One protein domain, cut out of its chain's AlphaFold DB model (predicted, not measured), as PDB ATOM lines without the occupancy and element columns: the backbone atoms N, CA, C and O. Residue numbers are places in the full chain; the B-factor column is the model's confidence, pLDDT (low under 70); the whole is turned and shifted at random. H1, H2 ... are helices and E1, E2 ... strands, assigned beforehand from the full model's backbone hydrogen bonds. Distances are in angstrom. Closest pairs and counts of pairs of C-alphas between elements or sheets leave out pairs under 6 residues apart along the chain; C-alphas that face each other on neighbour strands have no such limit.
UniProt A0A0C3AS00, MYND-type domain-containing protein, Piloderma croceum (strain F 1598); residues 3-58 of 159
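This is residues 3 to 58 of the 159 residues of the protein "MYND-type domain-containing protein" of Piloderma croceum (strain F 1598) (UniProt A0A0C3AS00). Little regular structure: a hairpin, E1 and E2, with short E3 beside E2 makes a narrow antiparallel sheet, E1 - E2 - E3, which small H1 only grazes. The printed part has 56 residues, under half in named elements, ordered E1, E2, H1, E3, mostly strand. It is compact, radius of gyration of the C-alphas 11.5 A, spanning 35 by 23 by 16 A.

Start at E1, residues 3 to 8, in a hairpin with E2, residues 17 to 23; find N 5 and O 20 within hydrogen-bond range, 2.8 A. H1, residues 33 to 36, too short for O i to N i+4 pairs, only grazes the sheet with residues 34 to 35. E3, residues 55 to 57, is antiparallel to E2, N 19 and O 55 being 2.9 A apart; E1 and E3 are apart.

Find C-alpha 3 at (7.917, 26.571, -3.280); E1 runs 16.6 A, E2 20.2 A, H1 5.0 A, and E3 6.6 A to C-alpha 57 at (22.367, 18.015, 3.396).

The farthest C-alphas, Ala 12 and Thr 25, are 35.6 A apart. The printed part has no cut; the link H1 to E3 is long. Look for pLDDT under 70 at 24 residues, among them 37 to 51.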
ATOM      1  N   LEU A   3       8.007  27.990  -2.942       66.44
ATOM      2  CA  LEU A   3       7.917  26.571  -3.280       66.44
ATOM      3  C   LEU A   3       9.275  25.935  -3.016       66.44
ATOM      4  O   LEU A   3      10.257  26.335  -3.642       66.44
ATOM      5  N   LEU A   4       9.314  24.970  -2.098       77.38
ATOM      6  CA  LEU A   4      10.488  24.139  -1.857       77.38
ATOM      7  C   LEU A   4      10.678  23.187  -3.046       77.38
ATOM      8  O   LEU A   4       9.713  22.588  -3.531       77.38
ATOM      9  N   LYS A   5      11.912  23.075  -3.523       76.62
ATOM     10  CA  LYS A   5      12.339  22.140  -4.561       76.62
ATOM     11  C   LYS A   5      13.469  21.300  -3.984       76.62
ATOM     12  O   LYS A   5      14.468  21.859  -3.538       76.62
ATOM     13  N   CYS A   6      13.292  19.987  -3.993       75.44
ATOM     14  CA  CYS A   6      14.261  19.022  -3.487       75.44
ATOM     15  C   CYS A   6      14.702  18.109  -4.629       75.44
ATOM     16  O   CYS A   6      13.877  17.727  -5.460       75.44
ATOM     17  N   LEU A   7      15.987  17.773  -4.654       73.94
ATOM     18  CA  LEU A   7      16.574  16.769  -5.535       73.94
ATOM     19  C   LEU A   7      17.459  15.851  -4.685       73.94
ATOM     20  O   LEU A   7      18.156  16.323  -3.786       73.94
ATOM     21  N   HIS A   8      17.410  14.554  -4.966       71.94
ATOM     22  CA  HIS A   8      18.177  13.523  -4.272       71.94
ATOM     23  C   HIS A   8      18.783  12.552  -5.294       71.94
ATOM     24  O   HIS A   8      18.328  12.501  -6.437       71.94
ATOM     25  N   HIS A   9      19.811  11.805  -4.888       67.50
ATOM     26  CA  HIS A   9      20.387  10.736  -5.707       67.50
ATOM     27  C   HIS A   9      19.378   9.584  -5.907       67.50
ATOM     28  O   HIS A   9      18.551   9.345  -5.025       67.50
ATOM     29  N   GLU A  10      19.432   8.887  -7.049       58.28
ATOM     30  CA  GLU A  10      18.478   7.819  -7.424       58.28
ATOM     31  C   GLU A  10      18.780   6.447  -6.791       58.28
ATOM     32  O   GLU A  10      18.035   5.489  -6.991       58.28
ATOM     33  N   GLU A  11      19.846   6.324  -5.999       60.91
ATOM     34  CA  GLU A  11      20.102   5.098  -5.237       60.91
ATOM     35  C   GLU A  11      19.023   4.853  -4.170       60.91
ATOM     36  O   GLU A  11      18.446   5.787  -3.612       60.91
ATOM     37  N   ALA A  12      18.794   3.575  -3.837       59.31
ATOM     38  CA  ALA A  12      17.784   3.138  -2.866       59.31
ATOM     39  C   ALA A  12      17.895   3.829  -1.487       59.31
ATOM     40  O   ALA A  12      16.917   3.878  -0.742       59.31
ATOM     41  N   LYS A  13      19.071   4.386  -1.160       65.31
ATOM     42  CA  LYS A  13      19.292   5.288  -0.029       65.31
ATOM     43  C   LYS A  13      19.965   6.573  -0.539       65.31
ATOM     44  O   LYS A  13      21.079   6.492  -1.050       65.31
ATOM     45  N   PRO A  14      19.349   7.760  -0.391       67.19
ATOM     46  CA  PRO A  14      19.973   8.998  -0.841       67.19
ATOM     47  C   PRO A  14      21.187   9.330   0.038       67.19
ATOM     48  O   PRO A  14      21.045   9.539   1.241       67.19
ATOM     49  N   PHE A  15      22.381   9.390  -0.564       72.75
ATOM     50  CA  PHE A  15      23.619   9.787   0.129       72.75
ATOM     51  C   PHE A  15      23.650  11.286   0.461       72.75
ATOM     52  O   PHE A  15      24.329  11.718   1.383       72.75
ATOM     53  N   TRP A  16      22.898  12.098  -0.278       79.62
ATOM     54  CA  TRP A  16      22.756  13.525  -0.029       79.62
ATOM     55  C   TRP A  16      21.421  14.031  -0.574       79.62
ATOM     56  O   TRP A  16      20.802  13.426  -1.457       79.62
ATOM     57  N   ILE A  17      20.983  15.168  -0.043       81.19
ATOM     58  CA  ILE A  17      19.797  15.897  -0.483       81.19
ATOM     59  C   ILE A  17      20.201  17.344  -0.733       81.19
ATOM     60  O   ILE A  17      20.766  18.001   0.141       81.19
ATOM     61  N   ARG A  18      19.854  17.873  -1.909       82.38
ATOM     62  CA  ARG A  18      19.940  19.311  -2.179       82.38
ATOM     63  C   ARG A  18      18.548  19.916  -2.230       82.38
ATOM     64  O   ARG A  18      17.634  19.365  -2.848       82.38
ATOM     65  N   ALA A  19      18.386  21.070  -1.604       84.88
ATOM     66  CA  ALA A  19      17.118  21.774  -1.563       84.88
ATOM     67  C   ALA A  19      17.310  23.270  -1.801       84.88
ATOM     68  O   ALA A  19      18.271  23.881  -1.348       84.88
ATOM     69  N   THR A  20      16.366  23.884  -2.499       84.44
ATOM     70  CA  THR A  20      16.257  25.341  -2.592       84.44
ATOM     71  C   THR A  20      14.787  25.731  -2.575       84.44
ATOM     72  O   THR A  20      13.899  24.886  -2.705       84.44
ATOM     73  N   TYR A  21      14.496  27.012  -2.405       80.44
ATOM     74  CA  TYR A  21      13.139  27.523  -2.501       80.44
ATOM     75  C   TYR A  21      13.060  28.569  -3.597       80.44
ATOM     76  O   TYR A  21      13.968  29.365  -3.783       80.44
ATOM     77  N   THR A  22      11.944  28.600  -4.312       79.06
ATOM     78  CA  THR A  22      11.668  29.654  -5.289       79.06
ATOM     79  C   THR A  22      10.601  30.580  -4.745       79.06
ATOM     80  O   THR A  22       9.676  30.156  -4.049       79.06
ATOM     81  N   THR A  23      10.720  31.863  -5.048       72.12
ATOM     82  CA  THR A  23       9.750  32.884  -4.660       72.12
ATOM     83  C   THR A  23       9.264  33.617  -5.896       72.12
ATOM     84  O   THR A  23       9.890  33.596  -6.958       72.12
ATOM     85  N   ARG A  24       8.140  34.312  -5.740       65.56
ATOM     86  CA  ARG A  24       7.588  35.172  -6.785       65.56
ATOM     87  C   ARG A  24       8.567  36.280  -7.213       65.56
ATOM     88  O   ARG A  24       8.675  36.539  -8.404       65.56
ATOM     89  N   THR A  25       9.350  36.812  -6.266       67.62
ATOM     90  CA  THR A  25      10.404  37.817  -6.514       67.62
ATOM     91  C   THR A  25      11.448  37.336  -7.522       67.62
ATOM     92  O   THR A  25      11.957  38.120  -8.312       67.62
ATOM     93  N   HIS A  26      11.719  36.029  -7.547       70.88
ATOM     94  CA  HIS A  26      12.628  35.392  -8.501       70.88
ATOM     95  C   HIS A  26      11.878  34.771  -9.687       70.88
ATOM     96  O   HIS A  26      12.398  33.889 -10.358       70.88
ATOM     97  N   GLN A  27      10.631  35.188  -9.938       75.50
ATOM     98  CA  GLN A  27       9.760  34.669 -11.002       75.50
ATOM     99  C   GLN A  27       9.598  33.140 -10.967       75.50
ATOM    100  O   GLN A  27       9.405  32.511 -12.003       75.50
ATOM    101  N   TYR A  28       9.706  32.535  -9.780       77.44
ATOM    102  CA  TYR A  28       9.742  31.083  -9.600       77.44
ATOM    103  C   TYR A  28      10.865  30.364 -10.376       77.44
ATOM    104  O   TYR A  28      10.787  29.155 -10.593       77.44
ATOM    105  N   LYS A  29      11.910  31.093 -10.782       79.50
ATOM    106  CA  LYS A  29      13.087  30.539 -11.453       79.50
ATOM    107  C   LYS A  29      13.996  29.861 -10.435       79.50
ATOM    108  O   LYS A  29      14.163  30.343  -9.315       79.50
ATOM    109  N   LEU A  30      14.567  28.738 -10.854       78.81
ATOM    110  CA  LEU A  30      15.641  28.061 -10.141       78.81
ATOM    111  C   LEU A  30      16.978  28.639 -10.590       78.81
ATOM    112  O   LEU A  30      17.134  28.989 -11.761       78.81
ATOM    113  N   ASP A  31      17.927  28.719  -9.662       79.50
ATOM    114  CA  ASP A  31      19.321  28.960 -10.015       79.50
ATOM    115  C   ASP A  31      19.772  27.840 -10.978       79.50
ATOM    116  O   ASP A  31      19.593  26.667 -10.640       79.50
ATOM    117  N   PRO A  32      20.322  28.140 -12.170       80.38
ATOM    118  CA  PRO A  32      20.830  27.114 -13.081       80.38
ATOM    119  C   PRO A  32      21.837  26.162 -12.418       80.38
ATOM    120  O   PRO A  32      21.869  24.976 -12.746       80.38
ATOM    121  N   VAL A  33      22.609  26.647 -11.438       80.19
ATOM    122  CA  VAL A  33      23.548  25.833 -10.650       80.19
ATOM    123  C   VAL A  33      22.821  24.725  -9.886       80.19
ATOM    124  O   VAL A  33      23.353  23.624  -9.769       80.19
ATOM    125  N   PHE A  34      21.580  24.966  -9.443       80.81
ATOM    126  CA  PHE A  34      20.772  23.966  -8.742       80.81
ATOM    127  C   PHE A  34      20.482  22.730  -9.596       80.81
ATOM    128  O   PHE A  34      20.247  21.670  -9.033       80.81
ATOM    129  N   LEU A  35      20.467  22.840 -10.927       79.25
ATOM    130  CA  LEU A  35      20.261  21.694 -11.818       79.25
ATOM    131  C   LEU A  35      21.584  21.158 -12.372       79.25
ATOM    132  O   LEU A  35      21.744  19.944 -12.456       79.25
ATOM    133  N   ASN A  36      22.525  22.052 -12.687       72.31
ATOM    134  CA  ASN A  36      23.700  21.739 -13.500       72.31
ATOM    135  C   ASN A  36      24.919  21.218 -12.721       72.31
ATOM    136  O   ASN A  36      25.815  20.659 -13.345       72.31
ATOM    137  N   SER A  37      24.991  21.409 -11.398       69.75
ATOM    138  CA  SER A  37      26.112  20.914 -10.582       69.75
ATOM    139  C   SER A  37      25.623  20.038  -9.438       69.75
ATOM    140  O   SER A  37      24.757  20.447  -8.664       69.75
ATOM    141  N   TYR A  38      26.175  18.832  -9.340       67.44
ATOM    142  CA  TYR A  38      25.882  17.864  -8.279       67.44
ATOM    143  C   TYR A  38      26.881  17.934  -7.118       67.44
ATOM    144  O   TYR A  38      26.704  17.233  -6.124       67.44
ATOM    145  N   ASP A  39      27.895  18.794  -7.220       64.00
ATOM    146  CA  ASP A  39      28.911  18.934  -6.186       64.00
ATOM    147  C   ASP A  39      28.378  19.750  -4.994       64.00
ATOM    148  O   ASP A  39      27.679  20.755  -5.193       64.00
ATOM    149  N   PRO A  40      28.715  19.374  -3.744       55.50
ATOM    150  CA  PRO A  40      28.421  20.202  -2.583       55.50
ATOM    151  C   PRO A  40      29.085  21.575  -2.768       55.50
ATOM    152  O   PRO A  40      30.300  21.640  -2.987       55.50
ATOM    153  N   PRO A  41      28.343  22.696  -2.684       55.53
ATOM    154  CA  PRO A  41      28.967  24.007  -2.763       55.53
ATOM    155  C   PRO A  41      29.974  24.121  -1.613       55.53
ATOM    156  O   PRO A  41      29.628  23.849  -0.464       55.53
ATOM    157  N   ALA A  42      31.223  24.478  -1.931       53.22
ATOM    158  CA  ALA A  42      32.366  24.560  -1.009       53.22
ATOM    159  C   ALA A  42      32.235  25.697   0.033       53.22
ATOM    160  O   ALA A  42      33.106  26.552   0.173       53.22
ATOM    161  N   GLY A  43      31.109  25.744   0.738       52.28
ATOM    162  CA  GLY A  43      30.638  26.861   1.537       52.28
ATOM    163  C   GLY A  43      29.372  27.463   0.939       52.28
ATOM    164  O   GLY A  43      29.123  27.378  -0.265       52.28
ATOM    165  N   VAL A  44      28.575  28.099   1.802       46.34
ATOM    166  CA  VAL A  44      27.443  28.950   1.425       46.34
ATOM    167  C   VAL A  44      28.003  30.131   0.634       46.34
ATOM    168  O   VAL A  44      28.172  31.234   1.147       46.34
ATOM    169  N   LYS A  45      28.339  29.911  -0.639       48.56
ATOM    170  CA  LYS A  45      28.423  30.988  -1.610       48.56
ATOM    171  C   LYS A  45      26.979  31.392  -1.789       48.56
ATOM    172  O   LYS A  45      26.271  30.812  -2.607       48.56
ATOM    173  N   SER A  46      26.528  32.295  -0.915       45.44
ATOM    174  CA  SER A  46      25.376  33.149  -1.149       45.44
ATOM    175  C   SER A  46      25.354  33.394  -2.642       45.44
ATOM    176  O   SER A  46      26.299  33.989  -3.171       45.44
ATOM    177  N   GLY A  47      24.374  32.796  -3.324       46.44
ATOM    178  CA  GLY A  47      24.235  32.964  -4.754       46.44
ATOM    179  C   GLY A  47      24.329  34.452  -5.042       46.44
ATOM    180  O   GLY A  47      23.965  35.283  -4.199       46.44
ATOM    181  N   ILE A  48      24.862  34.786  -6.213       50.97
ATOM    182  CA  ILE A  48      24.661  36.089  -6.852       50.97
ATOM    183  C   ILE A  48      23.314  36.630  -6.363       50.97
ATOM    184  O   ILE A  48      22.342  35.880  -6.446       50.97
ATOM    185  N   ALA A  49      23.268  37.846  -5.799       57.00
ATOM    186  CA  ALA A  49      22.180  38.405  -4.961       57.00
ATOM    187  C   ALA A  49      20.732  38.298  -5.519       57.00
ATOM    188  O   ALA A  49      19.770  38.737  -4.895       57.00
ATOM    189  N   GLN A  50      20.598  37.727  -6.707       64.31
ATOM    190  CA  GLN A  50      19.431  37.382  -7.485       64.31
ATOM    191  C   GLN A  50      18.786  36.014  -7.168       64.31
ATOM    192  O   GLN A  50      17.670  35.812  -7.638       64.31
ATOM    193  N   PHE A  51      19.408  35.074  -6.437       68.25
ATOM    194  CA  PHE A  51      18.797  33.749  -6.190       68.25
ATOM    195  C   PHE A  51      18.855  33.276  -4.723       68.25
ATOM    196  O   PHE A  51      19.808  33.584  -4.005       68.25
ATOM    197  N   PRO A  52      17.840  32.519  -4.252       72.00
ATOM    198  CA  PRO A  52      17.848  31.884  -2.933       72.00
ATOM    199  C   PRO A  52      19.001  30.887  -2.752       72.00
ATOM    200  O   PRO A  52      19.440  30.280  -3.730       72.00
ATOM    201  N   PRO A  53      19.471  30.666  -1.511       76.44
ATOM    202  CA  PRO A  53      20.572  29.749  -1.257       76.44
ATOM    203  C   PRO A  53      20.210  28.308  -1.635       76.44
ATOM    204  O   PRO A  53      19.062  27.865  -1.500       76.44
ATOM    205  N   ILE A  54      21.222  27.569  -2.082       80.31
ATOM    206  CA  ILE A  54      21.159  26.121  -2.263       80.31
ATOM    207  C   ILE A  54      21.619  25.482  -0.953       80.31
ATOM    208  O   ILE A  54      22.730  25.724  -0.485       80.31
ATOM    209  N   LEU A  55      20.738  24.694  -0.349       80.44
ATOM    210  CA  LEU A  55      20.995  23.924   0.862       80.44
ATOM    211  C   LEU A  55      21.470  22.532   0.452       80.44
ATOM    212  O   LEU A  55      20.829  21.894  -0.384       80.44
ATOM    213  N   PHE A  56      22.563  22.065   1.048       81.31
ATOM    214  CA  PHE A  56      23.120  20.739   0.798       81.31
ATOM    215  C   PHE A  56      23.198  19.969   2.116       81.31
ATOM    216  O   PHE A  56      23.867  20.410   3.051       81.31
ATOM    217  N   VAL A  57      22.490  18.846   2.195       81.25
ATOM    218  CA  VAL A  57      22.367  18.015   3.396       81.25
ATOM    219  C   VAL A  57      22.952  16.633   3.115       81.25
ATOM    220  O   VAL A  57      22.597  16.005   2.120       81.25
ATOM    221  N   THR A  58      23.827  16.166   3.995       83.31
ATOM    222  CA  THR A  58      24.464  14.844   3.991       83.31
ATOM    223  C   THR A  58      24.257  14.178   5.356       83.31
ATOM    224  O   THR A  58      23.926  14.875   6.319       83.31
TER     225      THR A  58